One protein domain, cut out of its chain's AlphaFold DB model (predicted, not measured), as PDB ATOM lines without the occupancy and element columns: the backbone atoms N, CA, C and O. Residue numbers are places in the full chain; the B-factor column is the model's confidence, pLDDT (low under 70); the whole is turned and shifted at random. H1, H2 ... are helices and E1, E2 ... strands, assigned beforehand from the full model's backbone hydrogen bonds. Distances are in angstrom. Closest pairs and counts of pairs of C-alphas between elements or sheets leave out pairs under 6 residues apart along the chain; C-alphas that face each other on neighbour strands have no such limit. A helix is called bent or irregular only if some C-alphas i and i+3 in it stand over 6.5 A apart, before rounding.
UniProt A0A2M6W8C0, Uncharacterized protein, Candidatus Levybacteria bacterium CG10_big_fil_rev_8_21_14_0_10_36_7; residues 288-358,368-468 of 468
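Overview. This is residues 288 to 358 and 368 to 468 of the 468 residues of an uncharacterized protein of Candidatus Levybacteria bacterium CG10_big_fil_rev_8_21_14_0_10_36_7 (UniProt A0A2M6W8C0). A strongly twisted sheet of four strands has one long, kinked helix, H3, packed on it, and a second helix, H7, beside the sheet by its edge strand E4. H5 and H6 pack together on H3, away from the sheet, H1 and H2 lie toward that helix's first end, and the long loop of residues 382 to 407 swings wide between E3 and E4. The printed part has 172 residues, with eight named helices and four named strands in the order H1 H2 H3 E1 H4 E2 E3 E4 H5 H6 H7 H8; the mixed sheet runs E1 E2 E3 E4, antiparallel but for the parallel pair E3 and E4. The class is mixed, helices and strands. The whole is compact, with a radius of gyration of the C-alphas of 17.2 A and spans of 55 by 41 by 29 A.

Along the chain. The sheet is made of E1, residues 332 to 336, E2, residues 349 to 353, E3, residues 374 to 381, and E4, residues 408 to 414. E3 is 22.9 A long from first to last C-alpha, E4 19.3 A, E1 13.5 A and E2 13.4 A. C-alpha 374, where E3 begins, is at (18.817, 4.482, 43.571). The longest helix is H3, residues 301 to 327, 36.7 A from C-alpha 301 at (36.963, -25.588, 35.872) to C-alpha 327 at (4.056, -10.638, 42.119). It is irregular, with C-alphas 305 and 308 7.8 A apart, and has a kink of 46 degrees near residue 308. H7, residues 442 to 453, is 16.5 A long, and H5, residues 418 to 428, is 15.0 A. The shorter helices are H1, residues 288 to 291, H2, residues 294 to 298, H4, residues 339 to 345, H6, residues 436 to 439, and H8, residues 461 to 465. C-alpha 465, where H8 ends, is at (7.016, -17.527, 54.185).

Arrangement. E1 and E2 are antiparallel neighbours at 158 degrees, with N 335 and O 350 within hydrogen-bond range at 2.8 A. E2 and E3 are antiparallel at 142 degrees, with N 351 and O 375 at 2.8 A. E3 and E4 are parallel at 24 degrees, with N 410 and O 376 at 2.8 A. The domain has two layers, helices on one face of a sheet: H3 and H7 are on one face of the sheet E1 E2 E3 E4. H3 is on the sheet; its closest C-alphas to E1 are those of Asn 322 and Val 334, 5.5 A apart. H7 is on the sheet but only just at the sheet's level, with a height over the sheet of 3.9 A. The closest C-alphas of E4 and H7, those of Ile 412 and Ala 451, are 7.7 A apart. H4 only grazes the sheet, with residues 341 to 345. H3 is the hub, touching three helices. Its residues 309 to 316 touch H5, about perpendicular at 82 degrees, with the C-alphas of Ala 313 and Phe 419 closest at 5.4 A. Its residues 316 to 320 touch H6, with Glu 316 and Glu 437 closest, their C-alphas 5.1 A apart. H2 and H3 only just touch, only at the corner, with 3 pairs of C-alphas within 8 A, the closest being those of Leu 297 and Val 304, 6.0 A apart. H5 and H6 touch, the C-alphas of Phe 423 and Pro 436 being closest at 4.8 A. H3 and H7 are close but not clearly touching, their closest C-alphas, of Leu 321 and Leu 449, 7.1 A apart. H7 and H8 are also close but not clearly touching, at 6.3 A between the C-alphas of Lys 446 and Phe 464. H1 and H5 are close but not clearly touching, with the C-alphas of Glu 291 and Ile 427 closest at 7.6 A. Every O i to N i+4 pair is within hydrogen-bond range in H2, H4, H5, H7 and H8, and 18 of 23 in H3; H1 and H6 are too short for such a pair.

Size, cuts and confidence. The two C-alphas farthest apart, of Met 299 and Asp 368, are 56.4 A apart. Residues 359 to 367 are not printed, and C-alphas 358 and 368 are 12.3 A apart across the cut, which lies in the link from E2 to E3. The link from E3 to E4 is long, with 26 residues. The mean pLDDT of the printed part is 75.5; it is under 70 at residues 293 to 307, 355 to 358, 368 to 376 and 380 to 404.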
ATOM      1  N   GLN A 288      20.816 -19.540  23.255       73.12
ATOM      2  CA  GLN A 288      21.049 -20.639  22.308       73.12
ATOM      3  C   GLN A 288      22.527 -21.023  22.221       73.12
ATOM      4  O   GLN A 288      22.887 -22.190  22.031       73.12
ATOM      5  N   ARG A 289      23.422 -20.035  22.321       75.06
ATOM      6  CA  ARG A 289      24.862 -20.298  22.364       75.06
ATOM      7  C   ARG A 289      25.265 -20.983  23.665       75.06
ATOM      8  O   ARG A 289      26.239 -21.737  23.652       75.06
ATOM      9  N   TRP A 290      24.592 -20.699  24.772       73.00
ATOM     10  CA  TRP A 290      24.933 -21.247  26.082       73.00
ATOM     11  C   TRP A 290      24.409 -22.662  26.252       73.00
ATOM     12  O   TRP A 290      25.211 -23.520  26.605       73.00
ATOM     13  N   GLU A 291      23.160 -22.932  25.871       71.69
ATOM     14  CA  GLU A 291      22.586 -24.284  25.792       71.69
ATOM     15  C   GLU A 291      23.508 -25.227  25.005       71.69
ATOM     16  O   GLU A 291      23.980 -26.238  25.520       71.69
ATOM     17  N   LYS A 292      23.893 -24.838  23.780       72.50
ATOM     18  CA  LYS A 292      24.751 -25.653  22.894       72.50
ATOM     19  C   LYS A 292      26.157 -25.917  23.430       72.50
ATOM     20  O   LYS A 292      26.859 -26.786  22.911       72.50
ATOM     21  N   ASN A 293      26.622 -25.117  24.385       68.44
ATOM     22  CA  ASN A 293      27.965 -25.235  24.946       68.44
ATOM     23  C   ASN A 293      27.950 -25.614  26.431       68.44
ATOM     24  O   ASN A 293      29.024 -25.646  27.032       68.44
ATOM     25  N   PHE A 294      26.787 -25.922  27.010       69.38
ATOM     26  CA  PHE A 294      26.643 -26.158  28.441       69.38
ATOM     27  C   PHE A 294      27.446 -27.375  28.921       69.38
ATOM     28  O   PHE A 294      28.262 -27.251  29.833       69.38
ATOM     29  N   ASP A 295      27.375 -28.497  28.203       66.81
ATOM     30  CA  ASP A 295      28.164 -29.700  28.524       66.81
ATOM     31  C   ASP A 295      29.680 -29.446  28.463       66.81
ATOM     32  O   ASP A 295      30.471 -29.984  29.241       66.81
ATOM     33  N   LYS A 296      30.115 -28.566  27.550       63.72
ATOM     34  CA  LYS A 296      31.527 -28.164  27.421       63.72
ATOM     35  C   LYS A 296      31.960 -27.217  28.541       63.72
ATOM     36  O   LYS A 296      33.153 -27.140  28.841       63.72
ATOM     37  N   LEU A 297      31.015 -26.484  29.129       59.81
ATOM     38  CA  LEU A 297      31.242 -25.597  30.266       59.81
ATOM     39  C   LEU A 297      31.452 -26.412  31.541       59.81
ATOM     40  O   LEU A 297      32.402 -26.131  32.265       59.81
ATOM     41  N   GLU A 298      30.662 -27.464  31.762       56.50
ATOM     42  CA  GLU A 298      30.766 -28.341  32.938       56.50
ATOM     43  C   GLU A 298      32.132 -29.055  33.034       56.50
ATOM     44  O   GLU A 298      32.685 -29.204  34.124       56.50
ATOM     45  N   MET A 299      32.749 -29.402  31.896       47.75
ATOM     46  CA  MET A 299      34.036 -30.116  31.857       47.75
ATOM     47  C   MET A 299      35.291 -29.239  32.037       47.75
ATOM     48  O   MET A 299      36.404 -29.768  32.064       47.75
ATOM     49  N   SER A 300      35.169 -27.911  32.170       51.81
ATOM     50  CA  SER A 300      36.336 -27.029  32.334       51.81
ATOM     51  C   SER A 300      36.231 -26.112  33.559       51.81
ATOM     52  O   SER A 300      35.615 -25.044  33.481       51.81
ATOM     53  N   PRO A 301      36.944 -26.420  34.664       53.53
ATOM     54  CA  PRO A 301      36.963 -25.588  35.872       53.53
ATOM     55  C   PRO A 301      37.350 -24.123  35.609       53.53
ATOM     56  O   PRO A 301      36.900 -23.220  36.308       53.53
ATOM     57  N   LYS A 302      38.164 -23.872  34.571       51.91
ATOM     58  CA  LYS A 302      38.615 -22.527  34.176       51.91
ATOM     59  C   LYS A 302      37.552 -21.717  33.425       51.91
ATOM     60  O   LYS A 302      37.575 -20.493  33.517       51.91
ATOM     61  N   ILE A 303      36.645 -22.364  32.687       49.28
ATOM     62  CA  ILE A 303      35.607 -21.677  31.897       49.28
ATOM     63  C   ILE A 303      34.382 -21.386  32.776       49.28
ATOM     64  O   ILE A 303      33.844 -20.279  32.718       49.28
ATOM     65  N   VAL A 304      34.039 -22.305  33.688       50.50
ATOM     66  CA  VAL A 304      33.053 -22.066  34.760       50.50
ATOM     67  C   VAL A 304      33.455 -20.869  35.635       50.50
ATOM     68  O   VAL A 304      32.610 -20.060  36.010       50.50
ATOM     69  N   GLN A 305      34.755 -20.692  35.901       49.75
ATOM     70  CA  GLN A 305      35.289 -19.583  36.704       49.75
ATOM     71  C   GLN A 305      35.368 -18.219  35.984       49.75
ATOM     72  O   GLN A 305      35.671 -17.221  36.637       49.75
ATOM     73  N   GLY A 306      35.148 -18.141  34.664       53.78
ATOM     74  CA  GLY A 306      35.616 -16.997  33.864       53.78
ATOM     75  C   GLY A 306      34.613 -15.875  33.567       53.78
ATOM     76  O   GLY A 306      35.036 -14.755  33.297       53.78
ATOM     77  N   GLY A 307      33.303 -16.132  33.599       68.00
ATOM     78  CA  GLY A 307      32.315 -15.086  33.298       68.00
ATOM     79  C   GLY A 307      30.880 -15.570  33.124       68.00
ATOM     80  O   GLY A 307      29.971 -14.903  33.598       68.00
ATOM     81  N   ILE A 308      30.666 -16.753  32.542       75.31
ATOM     82  CA  ILE A 308      29.311 -17.264  32.255       75.31
ATOM     83  C   ILE A 308      28.533 -17.531  33.546       75.31
ATOM     84  O   ILE A 308      27.422 -17.040  33.694       75.31
ATOM     85  N   ALA A 309      29.139 -18.204  34.528       78.44
ATOM     86  CA  ALA A 309      28.512 -18.425  35.834       78.44
ATOM     87  C   ALA A 309      28.157 -17.115  36.557       78.44
ATOM     88  O   ALA A 309      27.136 -17.032  37.233       78.44
ATOM     89  N   GLY A 310      28.998 -16.085  36.404       81.69
ATOM     90  CA  GLY A 310      28.734 -14.753  36.946       81.69
ATOM     91  C   GLY A 310      27.529 -14.096  36.278       81.69
ATOM     92  O   GLY A 310      26.677 -13.549  36.966       81.69
ATOM     93  N   GLN A 311      27.420 -14.216  34.955       84.88
ATOM     94  CA  GLN A 311      26.289 -13.680  34.203       84.88
ATOM     95  C   GLN A 311      24.983 -14.448  34.455       84.88
ATOM     96  O   GLN A 311      23.941 -13.814  34.573       84.88
ATOM     97  N   ILE A 312      25.018 -15.782  34.577       88.69
ATOM     98  CA  ILE A 312      23.844 -16.582  34.978       88.69
ATOM     99  C   ILE A 312      23.360 -16.115  36.349       88.69
ATOM    100  O   ILE A 312      22.200 -15.747  36.493       88.69
ATOM    101  N   ALA A 313      24.266 -16.033  37.329       89.69
ATOM    102  CA  ALA A 313      23.928 -15.559  38.666       89.69
ATOM    103  C   ALA A 313      23.377 -14.124  38.662       89.69
ATOM    104  O   ALA A 313      22.426 -13.833  39.381       89.69
ATOM    105  N   GLU A 314      23.939 -13.228  37.844       90.62
ATOM    106  CA  GLU A 314      23.416 -11.870  37.665       90.62
ATOM    107  C   GLU A 314      21.966 -11.880  37.189       90.62
ATOM    108  O   GLU A 314      21.126 -11.179  37.758       90.62
ATOM    109  N   ILE A 315      21.677 -12.645  36.136       92.44
ATOM    110  CA  ILE A 315      20.339 -12.703  35.551       92.44
ATOM    111  C   ILE A 315      19.380 -13.361  36.544       92.44
ATOM    112  O   ILE A 315      18.362 -12.751  36.850       92.44
ATOM    113  N   GLU A 316      19.728 -14.512  37.121       94.56
ATOM    114  CA  GLU A 316      18.893 -15.212  38.107       94.56
ATOM    115  C   GLU A 316      18.531 -14.325  39.294       94.56
ATOM    116  O   GLU A 316      17.355 -14.185  39.615       94.56
ATOM    117  N   VAL A 317      19.511 -13.662  39.914       94.44
ATOM    118  CA  VAL A 317      19.249 -12.767  41.050       94.44
ATOM    119  C   VAL A 317      18.368 -11.592  40.632       94.44
ATOM    120  O   VAL A 317      17.411 -11.259  41.334       94.44
ATOM    121  N   ARG A 318      18.678 -10.952  39.500       94.75
ATOM    122  CA  ARG A 318      17.944  -9.775  39.018       94.75
ATOM    123  C   ARG A 318      16.491 -10.116  38.692       94.75
ATOM    124  O   ARG A 318      15.589  -9.402  39.124       94.75
ATOM    125  N   GLU A 319      16.276 -11.175  37.922       95.06
ATOM    126  CA  GLU A 319      14.954 -11.604  37.468       95.06
ATOM    127  C   GLU A 319      14.132 -12.192  38.622       95.06
ATOM    128  O   GLU A 319      12.955 -11.863  38.751       95.06
ATOM    129  N   TRP A 320      14.753 -12.925  39.551       95.62
ATOM    130  CA  TRP A 320      14.089 -13.367  40.777       95.62
ATOM    131  C   TRP A 320      13.625 -12.189  41.649       95.62
ATOM    132  O   TRP A 320      12.461 -12.143  42.054       95.62
ATOM    133  N   LEU A 321      14.483 -11.188  41.897       94.75
ATOM    134  CA  LEU A 321      14.094  -9.980  42.643       94.75
ATOM    135  C   LEU A 321      12.968  -9.218  41.930       94.75
ATOM    136  O   LEU A 321      12.046  -8.716  42.578       94.75
ATOM    137  N   ASN A 322      13.032  -9.130  40.599       93.69
ATOM    138  CA  ASN A 322      11.995  -8.497  39.790       93.69
ATOM    139  C   ASN A 322      10.658  -9.251  39.902       93.69
ATOM    140  O   ASN A 322       9.620  -8.621  40.113       93.69
ATOM    141  N   ARG A 323      10.683 -10.588  39.854       94.06
ATOM    142  CA  ARG A 323       9.507 -11.445  40.051       94.06
ATOM    143  C   ARG A 323       8.896 -11.249  41.430       94.06
ATOM    144  O   ARG A 323       7.706 -10.948  41.522       94.06
ATOM    145  N   VAL A 324       9.700 -11.350  42.491       94.12
ATOM    146  CA  VAL A 324       9.239 -11.143  43.875       94.12
ATOM    147  C   VAL A 324       8.620  -9.754  44.027       94.12
ATOM    148  O   VAL A 324       7.547  -9.619  44.618       94.12
ATOM    149  N   SER A 325       9.241  -8.732  43.436       92.19
ATOM    150  CA  SER A 325       8.723  -7.369  43.477       92.19
ATOM    151  C   SER A 325       7.385  -7.205  42.765       92.19
ATOM    152  O   SER A 325       6.506  -6.517  43.285       92.19
ATOM    153  N   LEU A 326       7.228  -7.786  41.576       90.81
ATOM    154  CA  LEU A 326       6.027  -7.625  40.757       90.81
ATOM    155  C   LEU A 326       4.857  -8.467  41.271       90.81
ATOM    156  O   LEU A 326       3.751  -7.941  41.366       90.81
ATOM    157  N   ASN A 327       5.101  -9.724  41.649       91.00
ATOM    158  CA  ASN A 327       4.056 -10.638  42.119       91.00
ATOM    159  C   ASN A 327       3.497 -10.229  43.489       91.00
ATOM    160  O   ASN A 327       2.326 -10.463  43.761       91.00
ATOM    161  N   ASN A 328       4.303  -9.570  44.331       89.81
ATOM    162  CA  ASN A 328       3.883  -9.139  45.669       89.81
ATOM    163  C   ASN A 328       3.630  -7.625  45.781       89.81
ATOM    164  O   ASN A 328       3.394  -7.119  46.876       89.81
ATOM    165  N   GLY A 329       3.709  -6.873  44.676       86.94
ATOM    166  CA  GLY A 329       3.451  -5.428  44.674       86.94
ATOM    167  C   GLY A 329       4.399  -4.613  45.566       86.94
ATOM    168  O   GLY A 329       3.980  -3.621  46.167       86.94
ATOM    169  N   LEU A 330       5.666  -5.028  45.668       87.88
ATOM    170  CA  LEU A 330       6.656  -4.385  46.532       87.88
ATOM    171  C   LEU A 330       7.027  -2.982  46.037       87.88
ATOM    172  O   LEU A 330       6.979  -2.663  44.848       87.88
ATOM    173  N   ASN A 331       7.456  -2.134  46.971       85.31
ATOM    174  CA  ASN A 331       7.780  -0.728  46.716       85.31
ATOM    175  C   ASN A 331       9.192  -0.519  46.145       85.31
ATOM    176  O   ASN A 331       9.827   0.500  46.412       85.31
ATOM    177  N   PHE A 332       9.698  -1.445  45.339       86.94
ATOM    178  CA  PHE A 332      10.940  -1.241  44.603       86.94
ATOM    179  C   PHE A 332      10.813  -1.704  43.153       86.94
ATOM    180  O   PHE A 332       9.801  -2.257  42.735       86.94
ATOM    181  N   LEU A 333      11.807  -1.362  42.343       86.38
ATOM    182  CA  LEU A 333      11.953  -1.821  40.972       86.38
ATOM    183  C   LEU A 333      13.388  -2.248  40.753       86.38
ATOM    184  O   LEU A 333      14.305  -1.535  41.159       86.38
ATOM    185  N   VAL A 334      13.563  -3.359  40.053       89.62
ATOM    186  CA  VAL A 334      14.871  -3.847  39.633       89.62
ATOM    187  C   VAL A 334      15.084  -3.446  38.178       89.62
ATOM    188  O   VAL A 334      14.254  -3.723  37.316       89.62
ATOM    189  N   LEU A 335      16.184  -2.757  37.906       87.12
ATOM    190  CA  LEU A 335      16.556  -2.273  36.583       87.12
ATOM    191  C   LEU A 335      17.913  -2.859  36.202       87.12
ATOM    192  O   LEU A 335      18.821  -2.952  37.028       87.12
ATOM    193  N   ARG A 336      18.073  -3.229  34.934       88.81
ATOM    194  CA  ARG A 336      19.354  -3.695  34.397       88.81
ATOM    195  C   ARG A 336      20.345  -2.526  34.340       88.81
ATOM    196  O   ARG A 336      19.949  -1.407  34.012       88.81
ATOM    197  N   ALA A 337      21.615  -2.783  34.652       88.06
ATOM    198  CA  ALA A 337      22.671  -1.815  34.380       88.06
ATOM    199  C   ALA A 337      22.937  -1.755  32.871       88.06
ATOM    200  O   ALA A 337      22.994  -2.800  32.215       88.06
ATOM    201  N   ASP A 338      23.090  -0.559  32.313       88.06
ATOM    202  CA  ASP A 338      23.510  -0.407  30.917       88.06
ATOM    203  C   ASP A 338      25.005  -0.728  30.730       88.06
ATOM    204  O   ASP A 338      25.758  -0.916  31.692       88.06
ATOM    205  N   ILE A 339      25.461  -0.823  29.478       85.69
ATOM    206  CA  ILE A 339      26.864  -1.162  29.187       85.69
ATOM    207  C   ILE A 339      27.871  -0.151  29.762       85.69
ATOM    208  O   ILE A 339      28.998  -0.534  30.087       85.69
ATOM    209  N   GLN A 340      27.504   1.128  29.892       84.38
ATOM    210  CA  GLN A 340      28.362   2.135  30.513       84.38
ATOM    211  C   GLN A 340      28.412   1.932  32.025       84.38
ATOM    212  O   GLN A 340      29.493   1.997  32.602       84.38
ATOM    213  N   GLU A 341      27.275   1.668  32.656       83.31
ATOM    214  CA  GLU A 341      27.158   1.410  34.085       83.31
ATOM    215  C   GLU A 341      27.990   0.190  34.507       83.31
ATOM    216  O   GLU A 341      28.829   0.295  35.402       83.31
ATOM    217  N   ASP A 342      27.885  -0.917  33.779       82.75
ATOM    218  CA  ASP A 342      28.697  -2.123  33.993       82.75
ATOM    219  C   ASP A 342      30.206  -1.875  33.724       82.75
ATOM    220  O   ASP A 342      31.109  -2.238  34.496       82.75
ATOM    221  N   SER A 343      30.529  -1.164  32.639       80.75
ATOM    222  CA  SER A 343      31.922  -0.930  32.232       80.75
ATOM    223  C   SER A 343      32.655   0.109  33.087       80.75
ATOM    224  O   SER A 343      33.821  -0.108  33.425       80.75
ATOM    225  N   GLU A 344      32.013   1.235  33.399       81.25
ATOM    226  CA  GLU A 344      32.600   2.386  34.100       81.25
ATOM    227  C   GLU A 344      32.311   2.345  35.607       81.25
ATOM    228  O   GLU A 344      33.240   2.548  36.390       81.25
ATOM    229  N   TYR A 345      31.070   2.052  36.015       78.75
ATOM    230  CA  TYR A 345      30.628   2.113  37.418       78.75
ATOM    231  C   TYR A 345      30.607   0.752  38.135       78.75
ATOM    232  O   TYR A 345      30.551   0.723  39.362       78.75
ATOM    233  N   LYS A 346      30.749  -0.363  37.401       83.81
ATOM    234  CA  LYS A 346      30.996  -1.720  37.928       83.81
ATOM    235  C   LYS A 346      29.886  -2.275  38.830       83.81
ATOM    236  O   LYS A 346      30.182  -2.993  39.786       83.81
ATOM    237  N   TYR A 347      28.630  -1.975  38.511       81.94
ATOM    238  CA  TYR A 347      27.465  -2.655  39.082       81.94
ATOM    239  C   TYR A 347      26.658  -3.356  37.987       81.94
ATOM    240  O   TYR A 347      26.619  -2.892  36.849       81.94
ATOM    241  N   ASP A 348      26.004  -4.457  38.346       84.44
ATOM    242  CA  ASP A 348      25.358  -5.374  37.401       84.44
ATOM    243  C   ASP A 348      23.866  -5.040  37.202       84.44
ATOM    244  O   ASP A 348      23.295  -5.154  36.111       84.44
ATOM    245  N   PHE A 349      23.214  -4.558  38.261       88.62
ATOM    246  CA  PHE A 349      21.844  -4.051  38.227       88.62
ATOM    247  C   PHE A 349      21.660  -2.927  39.245       88.62
ATOM    248  O   PHE A 349      22.533  -2.666  40.072       88.62
ATOM    249  N   LYS A 350      20.524  -2.237  39.179       89.00
ATOM    250  CA  LYS A 350      20.171  -1.172  40.118       89.00
ATOM    251  C   LYS A 350      18.756  -1.338  40.640       89.00
ATOM    252  O   LYS A 350      17.867  -1.775  39.914       89.00
ATOM    253  N   ILE A 351      18.545  -0.965  41.895       85.50
ATOM    254  CA  ILE A 351      17.226  -0.949  42.518       85.50
ATOM    255  C   ILE A 351      16.805   0.485  42.753       85.50
ATOM    256  O   ILE A 351      17.562   1.293  43.290       85.50
ATOM    257  N   ARG A 352      15.574   0.785  42.349       84.69
ATOM    258  CA  ARG A 352      14.909   2.054  42.618       84.69
ATOM    259  C   ARG A 352      13.793   1.814  43.624       84.69
ATOM    260  O   ARG A 352      12.825   1.125  43.302       84.69
ATOM    261  N   VAL A 353      13.905   2.402  44.810       81.62
ATOM    262  CA  VAL A 353      12.843   2.352  45.823       81.62
ATOM    263  C   VAL A 353      11.807   3.433  45.517       81.62
ATOM    264  O   VAL A 353      12.143   4.594  45.283       81.62
ATOM    265  N   LYS A 354      10.534   3.046  45.472       71.56
ATOM    266  CA  LYS A 354       9.403   3.955  45.281       71.56
ATOM    267  C   LYS A 354       8.857   4.356  46.646       71.56
ATOM    268  O   LYS A 354       8.111   3.593  47.253       71.56
ATOM    269  N   TYR A 355       9.130   5.576  47.092       63.22
ATOM    270  CA  TYR A 355       8.336   6.164  48.169       63.22
ATOM    271  C   TYR A 355       6.958   6.542  47.603       63.22
ATOM    272  O   TYR A 355       6.860   7.243  46.594       63.22
ATOM    273  N   LYS A 356       5.878   6.031  48.205       46.25
ATOM    274  CA  LYS A 356       4.477   6.209  47.769       46.25
ATOM    275  C   LYS A 356       3.941   7.647  47.964       46.25
ATOM    276  O   LYS A 356       2.753   7.823  48.197       46.25
ATOM    277  N   ASN A 357       4.746   8.693  47.787       41.09
ATOM    278  CA  ASN A 357       4.256  10.076  47.817       41.09
ATOM    279  C   ASN A 357       3.814  10.523  46.414       41.09
ATOM    280  O   ASN A 357       4.335  11.478  45.844       41.09
ATOM    281  N   ARG A 358       2.830   9.825  45.829       33.28
ATOM    282  CA  ARG A 358       2.050  10.360  44.696       33.28
ATOM    283  C   ARG A 358       0.964  11.278  45.248       33.28
ATOM    284  O   ARG A 358      -0.209  10.933  45.283       33.28
ATOM    285  N   ASP A 368       9.308  17.480  52.731       40.66
ATOM    286  CA  ASP A 368       9.331  16.014  52.830       40.66
ATOM    287  C   ASP A 368       9.084  15.315  51.482       40.66
ATOM    288  O   ASP A 368       8.329  14.342  51.369       40.66
ATOM    289  N   ILE A 369       9.750  15.784  50.425       44.47
ATOM    290  CA  ILE A 369       9.987  14.936  49.255       44.47
ATOM    291  C   ILE A 369      11.139  14.017  49.649       44.47
ATOM    292  O   ILE A 369      12.306  14.368  49.484       44.47
ATOM    293  N   GLN A 370      10.825  12.848  50.218       48.78
ATOM    294  CA  GLN A 370      11.869  11.859  50.465       48.78
ATOM    295  C   GLN A 370      12.512  11.470  49.125       48.78
ATOM    296  O   GLN A 370      11.794  11.106  48.185       48.78
ATOM    297  N   PRO A 371      13.845  11.591  49.001       54.84
ATOM    298  CA  PRO A 371      14.528  11.379  47.736       54.84
ATOM    299  C   PRO A 371      14.350   9.931  47.278       54.84
ATOM    300  O   PRO A 371      14.463   8.994  48.067       54.84
ATOM    301  N   VAL A 372      14.084   9.737  45.985       59.09
ATOM    302  CA  VAL A 372      14.088   8.405  45.367       59.09
ATOM    303  C   VAL A 372      15.489   7.822  45.512       59.09
ATOM    304  O   VAL A 372      16.413   8.300  44.865       59.09
ATOM    305  N   THR A 373      15.637   6.779  46.329       68.38
ATOM    306  CA  THR A 373      16.926   6.110  46.509       68.38
ATOM    307  C   THR A 373      17.186   5.156  45.338       68.38
ATOM    308  O   THR A 373      16.390   4.242  45.079       68.38
ATOM    309  N   LYS A 374      18.296   5.364  44.624       68.94
ATOM    310  CA  LYS A 374      18.817   4.482  43.571       68.94
ATOM    311  C   LYS A 374      20.091   3.802  44.066       68.94
ATOM    312  O   LYS A 374      21.059   4.476  44.402       68.94
ATOM    313  N   LEU A 375      20.136   2.474  44.053       67.19
ATOM    314  CA  LEU A 375      21.312   1.714  44.491       67.19
ATOM    315  C   LEU A 375      21.800   0.786  43.394       67.19
ATOM    316  O   LEU A 375      21.005   0.027  42.849       67.19
ATOM    317  N   GLY A 376      23.094   0.825  43.095       59.19
ATOM    318  CA  GLY A 376      23.753  -0.162  42.244       59.19
ATOM    319  C   GLY A 376      24.115  -1.402  43.055       59.19
ATOM    320  O   GLY A 376      24.560  -1.285  44.194       59.19
ATOM    321  N   PHE A 377      23.955  -2.583  42.479       74.25
ATOM    322  CA  PHE A 377      24.338  -3.848  43.091       74.25
ATOM    323  C   PHE A 377      25.376  -4.547  42.230       74.25
ATOM    324  O   PHE A 377      25.189  -4.704  41.025       74.25
ATOM    325  N   GLN A 378      26.465  -4.966  42.862       72.62
ATOM    326  CA  GLN A 378      27.472  -5.815  42.241       72.62
ATOM    327  C   GLN A 378      27.422  -7.202  42.884       72.62
ATOM    328  O   GLN A 378      27.495  -7.327  44.110       72.62
ATOM    329  N   LEU A 379      27.338  -8.241  42.066       73.25
ATOM    330  CA  LEU A 379      27.359  -9.637  42.465       73.25
ATOM    331  C   LEU A 379      28.764 -10.209  42.303       73.25
ATOM    332  O   LEU A 379      29.426 -10.074  41.275       73.25
ATOM    333  N   LYS A 380      29.232 -10.892  43.344       68.12
ATOM    334  CA  LYS A 380      30.449 -11.701  43.290       68.12
ATOM    335  C   LYS A 380      30.132 -13.126  43.692       68.12
ATOM    336  O   LYS A 380      29.984 -13.418  44.881       68.12
ATOM    337  N   THR A 381      30.097 -14.006  42.699       54.72
ATOM    338  CA  THR A 381      30.089 -15.451  42.895       54.72
ATOM    339  C   THR A 381      31.533 -15.942  42.961       54.72
ATOM    340  O   THR A 381      32.296 -15.848  42.003       54.72
ATOM    341  N   SER A 382      31.975 -16.398  44.132       55.44
ATOM    342  CA  SER A 382      33.317 -16.968  44.297       55.44
ATOM    343  C   SER A 382      33.218 -18.346  44.926       55.44
ATOM    344  O   SER A 382      32.685 -18.475  46.025       55.44
ATOM    345  N   LEU A 383      33.791 -19.354  44.265       47.38
ATOM    346  CA  LEU A 383      33.984 -20.693  44.834       47.38
ATOM    347  C   LEU A 383      35.264 -20.796  45.688       47.38
ATOM    348  O   LEU A 383      35.493 -21.821  46.313       47.38
ATOM    349  N   GLY A 384      36.098 -19.748  45.734       42.56
ATOM    350  CA  GLY A 384      37.356 -19.729  46.488       42.56
ATOM    351  C   GLY A 384      37.537 -18.473  47.340       42.56
ATOM    352  O   GLY A 384      36.943 -17.427  47.073       42.56
ATOM    353  N   GLU A 385      38.374 -18.576  48.370       38.88
ATOM    354  CA  GLU A 385      38.758 -17.465  49.239       38.88
ATOM    355  C   GLU A 385      39.711 -16.524  48.494       38.88
ATOM    356  O   GLU A 385      40.889 -16.817  48.312       38.88
ATOM    357  N   ARG A 386      39.207 -15.377  48.025       46.66
ATOM    358  CA  ARG A 386      40.076 -14.247  47.677       46.66
ATOM    359  C   ARG A 386      40.073 -13.234  48.824       46.66
ATOM    360  O   ARG A 386      39.000 -12.989  49.380       46.66
ATOM    361  N   PRO A 387      41.229 -12.638  49.174       43.03
ATOM    362  CA  PRO A 387      41.339 -11.773  50.342       43.03
ATOM    363  C   PRO A 387      40.439 -10.539  50.246       43.03
ATOM    364  O   PRO A 387      40.279  -9.926  49.186       43.03
ATOM    365  N   GLN A 388      39.920 -10.147  51.405       47.41
ATOM    366  CA  GLN A 388      39.087  -8.972  51.677       47.41
ATOM    367  C   GLN A 388      39.703  -7.645  51.165       47.41
ATOM    368  O   GLN A 388      38.984  -6.678  50.933       47.41
ATOM    369  N   GLU A 389      41.015  -7.591  50.908       43.56
ATOM    370  CA  GLU A 389      41.744  -6.396  50.450       43.56
ATOM    371  C   GLU A 389      41.300  -5.847  49.083       43.56
ATOM    372  O   GLU A 389      41.434  -4.649  48.820       43.56
ATOM    373  N   TYR A 390      40.706  -6.671  48.214       45.78
ATOM    374  CA  TYR A 390      40.144  -6.184  46.946       45.78
ATOM    375  C   TYR A 390      38.859  -5.356  47.146       45.78
ATOM    376  O   TYR A 390      38.478  -4.602  46.250       45.78
ATOM    377  N   LEU A 391      38.194  -5.463  48.305       43.59
ATOM    378  CA  LEU A 391      36.946  -4.755  48.635       43.59
ATOM    379  C   LEU A 391      37.174  -3.260  48.902       43.59
ATOM    380  O   LEU A 391      36.350  -2.433  48.524       43.59
ATOM    381  N   LEU A 392      38.327  -2.902  49.472       45.53
ATOM    382  CA  LEU A 392      38.684  -1.523  49.831       45.53
ATOM    383  C   LEU A 392      39.106  -0.657  48.629       45.53
ATOM    384  O   LEU A 392      39.164   0.569  48.740       45.53
ATOM    385  N   LYS A 393      39.386  -1.266  47.468       47.19
ATOM    386  CA  LYS A 393      39.834  -0.555  46.254       47.19
ATOM    387  C   LYS A 393      38.685  -0.048  45.371       47.19
ATOM    388  O   LYS A 393      38.896   0.878  44.593       47.19
ATOM    389  N   PHE A 394      37.467  -0.582  45.512       46.91
ATOM    390  CA  PHE A 394      36.321  -0.179  44.679       46.91
ATOM    391  C   PHE A 394      35.734   1.186  45.062       46.91
ATOM    392  O   PHE A 394      35.293   1.917  44.183       46.91
ATOM    393  N   GLY A 395      35.823   1.594  46.333       46.84
ATOM    394  CA  GLY A 395      35.390   2.931  46.766       46.84
ATOM    395  C   GLY A 395      36.333   4.074  46.363       46.84
ATOM    396  O   GLY A 395      35.955   5.239  46.473       46.84
ATOM    397  N   LYS A 396      37.561   3.765  45.913       45.41
ATOM    398  CA  LYS A 396      38.627   4.760  45.682       45.41
ATOM    399  C   LYS A 396      38.870   5.115  44.213       45.41
ATOM    400  O   LYS A 396      39.473   6.147  43.947       45.41
ATOM    401  N   ASN A 397      38.338   4.347  43.259       44.12
ATOM    402  CA  ASN A 397      38.407   4.679  41.828       44.12
ATOM    403  C   ASN A 397      37.273   5.623  41.389       44.12
ATOM    404  O   ASN A 397      36.731   5.492  40.292       44.12
ATOM    405  N   LYS A 398      36.921   6.601  42.233       51.81
ATOM    406  CA  LYS A 398      36.057   7.711  41.823       51.81
ATOM    407  C   LYS A 398      36.843   8.568  40.836       51.81
ATOM    408  O   LYS A 398      37.756   9.299  41.227       51.81
ATOM    409  N   LYS A 399      36.513   8.494  39.547       48.75
ATOM    410  CA  LYS A 399      36.974   9.513  38.599       48.75
ATOM    411  C   LYS A 399      36.343  10.837  39.027       48.75
ATOM    412  O   LYS A 399      35.130  10.999  38.934       48.75
ATOM    413  N   ARG A 400      37.165  11.760  39.537       43.50
ATOM    414  CA  ARG A 400      36.748  13.128  39.882       43.50
ATOM    415  C   ARG A 400      35.937  13.715  38.716       43.50
ATOM    416  O   ARG A 400      36.455  13.803  37.606       43.50
ATOM    417  N   GLY A 401      34.683  14.092  38.973       47.06
ATOM    418  CA  GLY A 401      33.828  14.816  38.025       47.06
ATOM    419  C   GLY A 401      32.798  14.000  37.231       47.06
ATOM    420  O   GLY A 401      32.096  14.597  36.422       47.06
ATOM    421  N   GLN A 402      32.663  12.682  37.435       52.97
ATOM    422  CA  GLN A 402      31.493  11.946  36.926       52.97
ATOM    423  C   GLN A 402      30.387  11.921  37.984       52.97
ATOM    424  O   GLN A 402      30.603  11.461  39.102       52.97
ATOM    425  N   GLN A 403      29.208  12.422  37.620       52.75
ATOM    426  CA  GLN A 403      28.005  12.315  38.433       52.75
ATOM    427  C   GLN A 403      27.577  10.844  38.508       52.75
ATOM    428  O   GLN A 403      27.354  10.201  37.478       52.75
ATOM    429  N   GLU A 404      27.519  10.296  39.722       58.94
ATOM    430  CA  GLU A 404      27.080   8.920  39.947       58.94
ATOM    431  C   GLU A 404      25.586   8.805  39.592       58.94
ATOM    432  O   GLU A 404      24.774   9.643  39.974       58.94
ATOM    433  N   ARG A 405      25.213   7.774  38.818       72.75
ATOM    434  CA  ARG A 405      23.806   7.509  38.446       72.75
ATOM    435  C   ARG A 405      22.997   6.843  39.569       72.75
ATOM    436  O   ARG A 405      21.785   6.665  39.433       72.75
ATOM    437  N   VAL A 406      23.678   6.450  40.645       70.06
ATOM    438  CA  VAL A 406      23.144   5.787  41.838       70.06
ATOM    439  C   VAL A 406      23.724   6.453  43.085       70.06
ATOM    440  O   VAL A 406      24.858   6.918  43.056       70.06
ATOM    441  N   ASP A 407      22.968   6.458  44.180       72.06
ATOM    442  CA  ASP A 407      23.358   7.075  45.456       72.06
ATOM    443  C   ASP A 407      24.400   6.236  46.208       72.06
ATOM    444  O   ASP A 407      25.184   6.741  47.015       72.06
ATOM    445  N   LYS A 408      24.387   4.917  45.983       71.44
ATOM    446  CA  LYS A 408      25.301   3.962  46.615       71.44
ATOM    447  C   LYS A 408      25.475   2.723  45.748       71.44
ATOM    448  O   LYS A 408      24.556   2.321  45.038       71.44
ATOM    449  N   ILE A 409      26.631   2.076  45.878       70.62
ATOM    450  CA  ILE A 409      26.879   0.742  45.325       70.62
ATOM    451  C   ILE A 409      26.998  -0.246  46.484       70.62
ATOM    452  O   ILE A 409      27.812  -0.053  47.392       70.62
ATOM    453  N   VAL A 410      26.182  -1.297  46.457       74.69
ATOM    454  CA  VAL A 410      26.173  -2.397  47.421       74.69
ATOM    455  C   VAL A 410      26.812  -3.617  46.770       74.69
ATOM    456  O   VAL A 410      26.441  -4.025  45.671       74.69
ATOM    457  N   LEU A 411      27.785  -4.213  47.450       76.38
ATOM    458  CA  LEU A 411      28.404  -5.450  46.997       76.38
ATOM    459  C   LEU A 411      27.767  -6.642  47.709       76.38
ATOM    460  O   LEU A 411      27.810  -6.723  48.936       76.38
ATOM    461  N   ILE A 412      27.275  -7.600  46.931       76.69
ATOM    462  CA  ILE A 412      26.743  -8.867  47.424       76.69
ATOM    463  C   ILE A 412      27.707  -9.978  47.010       76.69
ATOM    464  O   ILE A 412      27.906 -10.254  45.828       76.69
ATOM    465  N   SER A 413      28.329 -10.623  47.997       76.44
ATOM    466  CA  SER A 413      29.189 -11.783  47.766       76.44
ATOM    467  C   SER A 413      28.453 -13.054  48.165       76.44
ATOM    468  O   SER A 413      28.121 -13.236  49.333       76.44
ATOM    469  N   ILE A 414      28.215 -13.932  47.192       77.19
ATOM    470  CA  ILE A 414      27.505 -15.196  47.390       77.19
ATOM    471  C   ILE A 414      28.459 -16.334  47.041       77.19
ATOM    472  O   ILE A 414      28.870 -16.497  45.892       77.19
ATOM    473  N   LYS A 415      28.825 -17.136  48.039       76.94
ATOM    474  CA  LYS A 415      29.637 -18.341  47.844       76.94
ATOM    475  C   LYS A 415      28.709 -19.536  47.640       76.94
ATOM    476  O   LYS A 415      28.339 -20.199  48.600       76.94
ATOM    477  N   THR A 416      28.288 -19.774  46.401       78.81
ATOM    478  CA  THR A 416      27.405 -20.899  46.066       78.81
ATOM    479  C   THR A 416      27.656 -21.405  44.650       78.81
ATOM    480  O   THR A 416      27.996 -20.624  43.761       78.81
ATOM    481  N   SER A 417      27.471 -22.708  44.440       80.44
ATOM    482  CA  SER A 417      27.386 -23.329  43.112       80.44
ATOM    483  C   SER A 417      25.947 -23.396  42.586       80.44
ATOM    484  O   SER A 417      25.750 -23.818  41.449       80.44
ATOM    485  N   GLN A 418      24.957 -22.977  43.390       85.56
ATOM    486  CA  GLN A 418      23.537 -23.191  43.100       85.56
ATOM    487  C   GLN A 418      23.073 -22.581  41.777       85.56
ATOM    488  O   GLN A 418      22.312 -23.239  41.090       85.56
ATOM    489  N   PHE A 419      23.571 -21.401  41.390       90.00
ATOM    490  CA  PHE A 419      23.172 -20.722  40.145       90.00
ATOM    491  C   PHE A 419      23.461 -21.540  38.878       90.00
ATOM    492  O   PHE A 419      22.750 -21.467  37.889       90.00
ATOM    493  N   LEU A 420      24.536 -22.330  38.868       87.31
ATOM    494  CA  LEU A 420      24.819 -23.179  37.707       87.31
ATOM    495  C   LEU A 420      23.957 -24.434  37.711       87.31
ATOM    496  O   LEU A 420      23.517 -24.870  36.651       87.31
ATOM    497  N   SER A 421      23.726 -25.017  38.890       89.56
ATOM    498  CA  SER A 421      22.862 -26.190  39.011       89.56
ATOM    499  C   SER A 421      21.400 -25.854  38.728       89.56
ATOM    500  O   SER A 421      20.753 -26.629  38.041       89.56
ATOM    501  N   SER A 422      20.894 -24.701  39.177       93.50
ATOM    502  CA  SER A 422      19.531 -24.242  38.889       93.50
ATOM    503  C   SER A 422      19.323 -24.042  37.391       93.50
ATOM    504  O   SER A 422      18.354 -24.555  36.835       93.50
ATOM    505  N   PHE A 423      20.272 -23.385  36.719       92.00
ATOM    506  CA  PHE A 423      20.251 -23.231  35.267       92.00
ATOM    507  C   PHE A 423      20.274 -24.568  34.522       92.00
ATOM    508  O   PHE A 423      19.486 -24.770  33.599       92.00
ATOM    509  N   LYS A 424      21.124 -25.510  34.954       89.88
ATOM    510  CA  LYS A 424      21.171 -26.870  34.396       89.88
ATOM    511  C   LYS A 424      19.825 -27.579  34.539       89.88
ATOM    512  O   LYS A 424      19.275 -28.042  33.546       89.88
ATOM    513  N   THR A 425      19.284 -27.615  35.755       93.62
ATOM    514  CA  THR A 425      18.001 -28.262  36.049       93.62
ATOM    515  C   THR A 425      16.860 -27.642  35.244       93.62
ATOM    516  O   THR A 425      15.979 -28.360  34.786       93.62
ATOM    517  N   TRP A 426      16.889 -26.330  35.009       94.44
ATOM    518  CA  TRP A 426      15.888 -25.653  34.186       94.44
ATOM    519  C   TRP A 426      15.948 -26.045  32.709       94.44
ATOM    520  O   TRP A 426      14.899 -26.325  32.132       94.44
ATOM    521  N   ILE A 427      17.143 -26.141  32.114       91.56
ATOM    522  CA  ILE A 427      17.302 -26.663  30.745       91.56
ATOM    523  C   ILE A 427      16.825 -28.120  30.676       91.56
ATOM    524  O   ILE A 427      16.051 -28.479  29.792       91.56
ATOM    525  N   GLU A 428      17.249 -28.960  31.624       91.38
ATOM    526  CA  GLU A 428      16.874 -30.382  31.683       91.38
ATOM    527  C   GLU A 428      15.360 -30.589  31.853       91.38
ATOM    528  O   GLU A 428      14.805 -31.550  31.322       91.38
ATOM    529  N   ALA A 429      14.679 -29.669  32.542       91.81
ATOM    530  CA  ALA A 429      13.230 -29.663  32.716       91.81
ATOM    531  C   ALA A 429      12.453 -29.130  31.492       91.81
ATOM    532  O   ALA A 429      11.224 -29.045  31.545       91.81
ATOM    533  N   GLY A 430      13.132 -28.763  30.399       90.75
ATOM    534  CA  GLY A 430      12.495 -28.216  29.196       90.75
ATOM    535  C   GLY A 430      12.125 -26.737  29.312       90.75
ATOM    536  O   GLY A 430      11.135 -26.303  28.725       90.75
ATOM    537  N   GLU A 431      12.907 -25.973  30.078       92.56
ATOM    538  CA  GLU A 431      12.778 -24.521  30.237       92.56
ATOM    539  C   GLU A 431      11.391 -24.086  30.754       92.56
ATOM    540  O   GLU A 431      10.739 -23.230  30.147       92.56
ATOM    541  N   PRO A 432      10.875 -24.648  31.863       93.25
ATOM    542  CA  PRO A 432       9.544 -24.297  32.357       93.25
ATOM    543  C   PRO A 432       9.441 -22.804  32.712       93.25
ATOM    544  O   PRO A 432      10.448 -22.157  33.025       93.25
ATOM    545  N   SER A 433       8.220 -22.254  32.704       93.25
ATOM    546  CA  SER A 433       7.978 -20.853  33.101       93.25
ATOM    547  C   SER A 433       8.477 -20.595  34.527       93.25
ATOM    548  O   SER A 433       8.458 -21.501  35.361       93.25
ATOM    549  N   GLY A 434       8.905 -19.373  34.834       91.50
ATOM    550  CA  GLY A 434       9.512 -18.985  36.112       91.50
ATOM    551  C   GLY A 434      11.046 -18.966  36.107       91.50
ATOM    552  O   GLY A 434      11.644 -18.703  37.153       91.50
ATOM    553  N   GLY A 435      11.681 -19.233  34.961       93.75
ATOM    554  CA  GLY A 435      13.134 -19.188  34.785       93.75
ATOM    555  C   GLY A 435      13.925 -20.179  35.659       93.75
ATOM    556  O   GLY A 435      13.361 -20.893  36.490       93.75
ATOM    557  N   PRO A 436      15.250 -20.257  35.499       94.94
ATOM    558  CA  PRO A 436      16.125 -21.106  36.303       94.94
ATOM    559  C   PRO A 436      16.127 -20.769  37.793       94.94
ATOM    560  O   PRO A 436      16.224 -21.665  38.630       94.94
ATOM    561  N   GLU A 437      15.917 -19.510  38.155       94.62
ATOM    562  CA  GLU A 437      15.862 -19.069  39.545       94.62
ATOM    563  C   GLU A 437      14.761 -19.755  40.380       94.62
ATOM    564  O   GLU A 437      14.839 -19.740  41.612       94.62
ATOM    565  N   GLN A 438      13.751 -20.381  39.753       93.56
ATOM    566  CA  GLN A 438      12.753 -21.179  40.472       93.56
ATOM    567  C   GLN A 438      13.389 -22.377  41.196       93.56
ATOM    568  O   GLN A 438      12.943 -22.722  42.287       93.56
ATOM    569  N   PHE A 439      14.485 -22.923  40.653       95.19
ATOM    570  CA  PHE A 439      15.228 -24.061  41.202       95.19
ATOM    571  C   PHE A 439      16.289 -23.670  42.247       95.19
ATOM    572  O   PHE A 439      17.000 -24.537  42.758       95.19
ATOM    573  N   LEU A 440      16.433 -22.381  42.581       94.44
ATOM    574  CA  LEU A 440      17.288 -21.961  43.697       94.44
ATOM    575  C   LEU A 440      16.675 -22.387  45.033       94.44
ATOM    576  O   LEU A 440      15.456 -22.341  45.198       94.44
ATOM    577  N   LEU A 441      17.514 -22.727  46.017       94.56
ATOM    578  CA  LEU A 441      17.000 -23.104  47.333       94.56
ATOM    579  C   LEU A 441      16.281 -21.917  48.005       94.56
ATOM    580  O   LEU A 441      16.804 -20.792  47.968       94.56
ATOM    581  N   PRO A 442      15.156 -22.161  48.701       94.44
ATOM    582  CA  PRO A 442      14.395 -21.118  49.394       94.44
ATOM    583  C   PRO A 442      15.257 -20.261  50.327       94.44
ATOM    584  O   PRO A 442      15.146 -19.037  50.344       94.44
ATOM    585  N   GLU A 443      16.194 -20.871  51.053       92.50
ATOM    586  CA  GLU A 443      17.078 -20.156  51.983       92.50
ATOM    587  C   GLU A 443      18.037 -19.182  51.284       92.50
ATOM    588  O   GLU A 443      18.311 -18.088  51.793       92.50
ATOM    589  N   LEU A 444      18.513 -19.534  50.086       91.38
ATOM    590  CA  LEU A 444      19.341 -18.638  49.285       91.38
ATOM    591  C   LEU A 444      18.510 -17.452  48.785       91.38
ATOM    592  O   LEU A 444      18.938 -16.309  48.946       91.38
ATOM    593  N   LYS A 445      17.304 -17.714  48.263       94.00
ATOM    594  CA  LYS A 445      16.340 -16.679  47.860       94.00
ATOM    595  C   LYS A 445      16.083 -15.710  49.027       94.00
ATOM    596  O   LYS A 445      16.385 -14.525  48.925       94.00
ATOM    597  N   LYS A 446      15.650 -16.200  50.192       93.44
ATOM    598  CA  LYS A 446      15.397 -15.367  51.389       93.44
ATOM    599  C   LYS A 446      16.616 -14.528  51.792       93.44
ATOM    600  O   LYS A 446      16.474 -13.339  52.086       93.44
ATOM    601  N   THR A 447      17.812 -15.121  51.764       90.06
ATOM    602  CA  THR A 447      19.068 -14.429  52.097       90.06
ATOM    603  C   THR A 447      19.352 -13.276  51.139       90.06
ATOM    604  O   THR A 447      19.681 -12.177  51.588       90.06
ATOM    605  N   ILE A 448      19.194 -13.498  49.830       90.44
ATOM    606  CA  ILE A 448      19.395 -12.450  48.827       90.44
ATOM    607  C   ILE A 448      18.358 -11.340  49.017       90.44
ATOM    608  O   ILE A 448      18.744 -10.173  49.006       90.44
ATOM    609  N   LEU A 449      17.079 -11.672  49.261       91.62
ATOM    610  CA  LEU A 449      16.013 -10.667  49.425       91.62
ATOM    611  C   LEU A 449      16.375  -9.750  50.579       91.62
ATOM    612  O   LEU A 449      16.452  -8.537  50.416       91.62
ATOM    613  N   LYS A 450      16.672 -10.364  51.726       89.62
ATOM    614  CA  LYS A 450      17.013  -9.664  52.956       89.62
ATOM    615  C   LYS A 450      18.246  -8.787  52.777       89.62
ATOM    616  O   LYS A 450      18.208  -7.634  53.182       89.62
ATOM    617  N   ALA A 451      19.312  -9.300  52.159       85.06
ATOM    618  CA  ALA A 451      20.543  -8.541  51.936       85.06
ATOM    619  C   ALA A 451      20.337  -7.347  50.993       85.06
ATOM    620  O   ALA A 451      20.946  -6.294  51.167       85.06
ATOM    621  N   VAL A 452      19.478  -7.513  49.990       84.88
ATOM    622  CA  VAL A 452      19.182  -6.485  48.994       84.88
ATOM    623  C   VAL A 452      18.267  -5.405  49.555       84.88
ATOM    624  O   VAL A 452      18.462  -4.238  49.231       84.88
ATOM    625  N   THR A 453      17.277  -5.768  50.373       84.38
ATOM    626  CA  THR A 453      16.267  -4.833  50.895       84.38
ATOM    627  C   THR A 453      16.592  -4.296  52.286       84.38
ATOM    628  O   THR A 453      15.848  -3.451  52.789       84.38
ATOM    629  N   GLU A 454      17.687  -4.746  52.912       82.31
ATOM    630  CA  GLU A 454      18.089  -4.334  54.258       82.31
ATOM    631  C   GLU A 454      18.138  -2.804  54.374       82.31
ATOM    632  O   GLU A 454      18.933  -2.142  53.707       82.31
ATOM    633  N   LYS A 455      17.307  -2.242  55.265       76.75
ATOM    634  CA  LYS A 455      17.197  -0.792  55.529       76.75
ATOM    635  C   LYS A 455      16.736   0.042  54.324       76.75
ATOM    636  O   LYS A 455      16.923   1.255  54.326       76.75
ATOM    637  N   LEU A 456      16.142  -0.591  53.310       76.19
ATOM    638  CA  LEU A 456      15.600   0.082  52.125       76.19
ATOM    639  C   LEU A 456      14.088  -0.028  52.029       76.19
ATOM    640  O   LEU A 456      13.413   0.948  51.717       76.19
ATOM    641  N   VAL A 457      13.573  -1.239  52.232       80.94
ATOM    642  CA  VAL A 457      12.152  -1.552  52.117       80.94
ATOM    643  C   VAL A 457      11.813  -2.569  53.192       80.94
ATOM    644  O   VAL A 457      12.459  -3.614  53.280       80.94
ATOM    645  N   ASP A 458      10.775  -2.278  53.968       83.75
ATOM    646  CA  ASP A 458      10.204  -3.244  54.896       83.75
ATOM    647  C   ASP A 458       9.432  -4.297  54.100       83.75
ATOM    648  O   ASP A 458       8.443  -3.999  53.425       83.75
ATOM    649  N   ILE A 459       9.925  -5.534  54.142       86.56
ATOM    650  CA  ILE A 459       9.305  -6.679  53.480       86.56
ATOM    651  C   ILE A 459       8.485  -7.450  54.526       86.56
ATOM    652  O   ILE A 459       9.074  -7.928  55.499       86.56
ATOM    653  N   PRO A 460       7.154  -7.583  54.356       88.19
ATOM    654  CA  PRO A 460       6.314  -8.388  55.242       88.19
ATOM    655  C   PRO A 460       6.807  -9.834  55.386       88.19
ATOM    656  O   PRO A 460       7.214 -10.451  54.402       88.19
ATOM    657  N   GLN A 461       6.703 -10.396  56.596       88.94
ATOM    658  CA  GLN A 461       7.130 -11.774  56.880       88.94
ATOM    659  C   GLN A 461       6.388 -12.806  56.016       88.94
ATOM    660  O   GLN A 461       7.014 -13.727  55.507       88.94
ATOM    661  N   GLU A 462       5.102 -12.579  55.734       90.56
ATOM    662  CA  GLU A 462       4.287 -13.433  54.855       90.56
ATOM    663  C   GLU A 462       4.910 -13.645  53.467       90.56
ATOM    664  O   GLU A 462       4.708 -14.682  52.842       90.56
ATOM    665  N   ILE A 463       5.671 -12.666  52.962       89.31
ATOM    666  CA  ILE A 463       6.359 -12.793  51.674       89.31
ATOM    667  C   ILE A 463       7.545 -13.741  51.804       89.31
ATOM    668  O   ILE A 463       7.769 -14.536  50.900       89.31
ATOM    669  N   PHE A 464       8.284 -13.697  52.914       89.38
ATOM    670  CA  PHE A 464       9.359 -14.656  53.172       89.38
ATOM    671  C   PHE A 464       8.825 -16.077  53.353       89.38
ATOM    672  O   PHE A 464       9.485 -17.020  52.921       89.38
ATOM    673  N   ASP A 465       7.642 -16.224  53.945       88.69
ATOM    674  CA  ASP A 465       7.016 -17.527  54.185       88.69
ATOM    675  C   ASP A 465       6.500 -18.169  52.883       88.69
ATOM    676  O   ASP A 465       6.502 -19.389  52.762       88.69
ATOM    677  N   LYS A 466       6.131 -17.352  51.884       88.69
ATOM    678  CA  LYS A 466       5.727 -17.789  50.531       88.69
ATOM    679  C   LYS A 466       6.898 -18.112  49.593       88.69
ATOM    680  O   LYS A 466       6.666 -18.502  48.452       88.69
ATOM    681  N   ILE A 467       8.146 -17.885  50.011       87.94
ATOM    682  CA  ILE A 467       9.318 -18.244  49.202       87.94
ATOM    683  C   ILE A 467       9.585 -19.739  49.377       87.94
ATOM    684  O   ILE A 467      10.168 -20.152  50.384       87.94
ATOM    685  N   GLU A 468       9.179 -20.499  48.363       74.69
ATOM    686  CA  GLU A 468       9.471 -21.925  48.179       74.69
ATOM    687  C   GLU A 468      10.776 -22.181  47.415       74.69
ATOM    688  O   GLU A 468      11.200 -21.348  46.562       74.69
TER     689      GLU A 468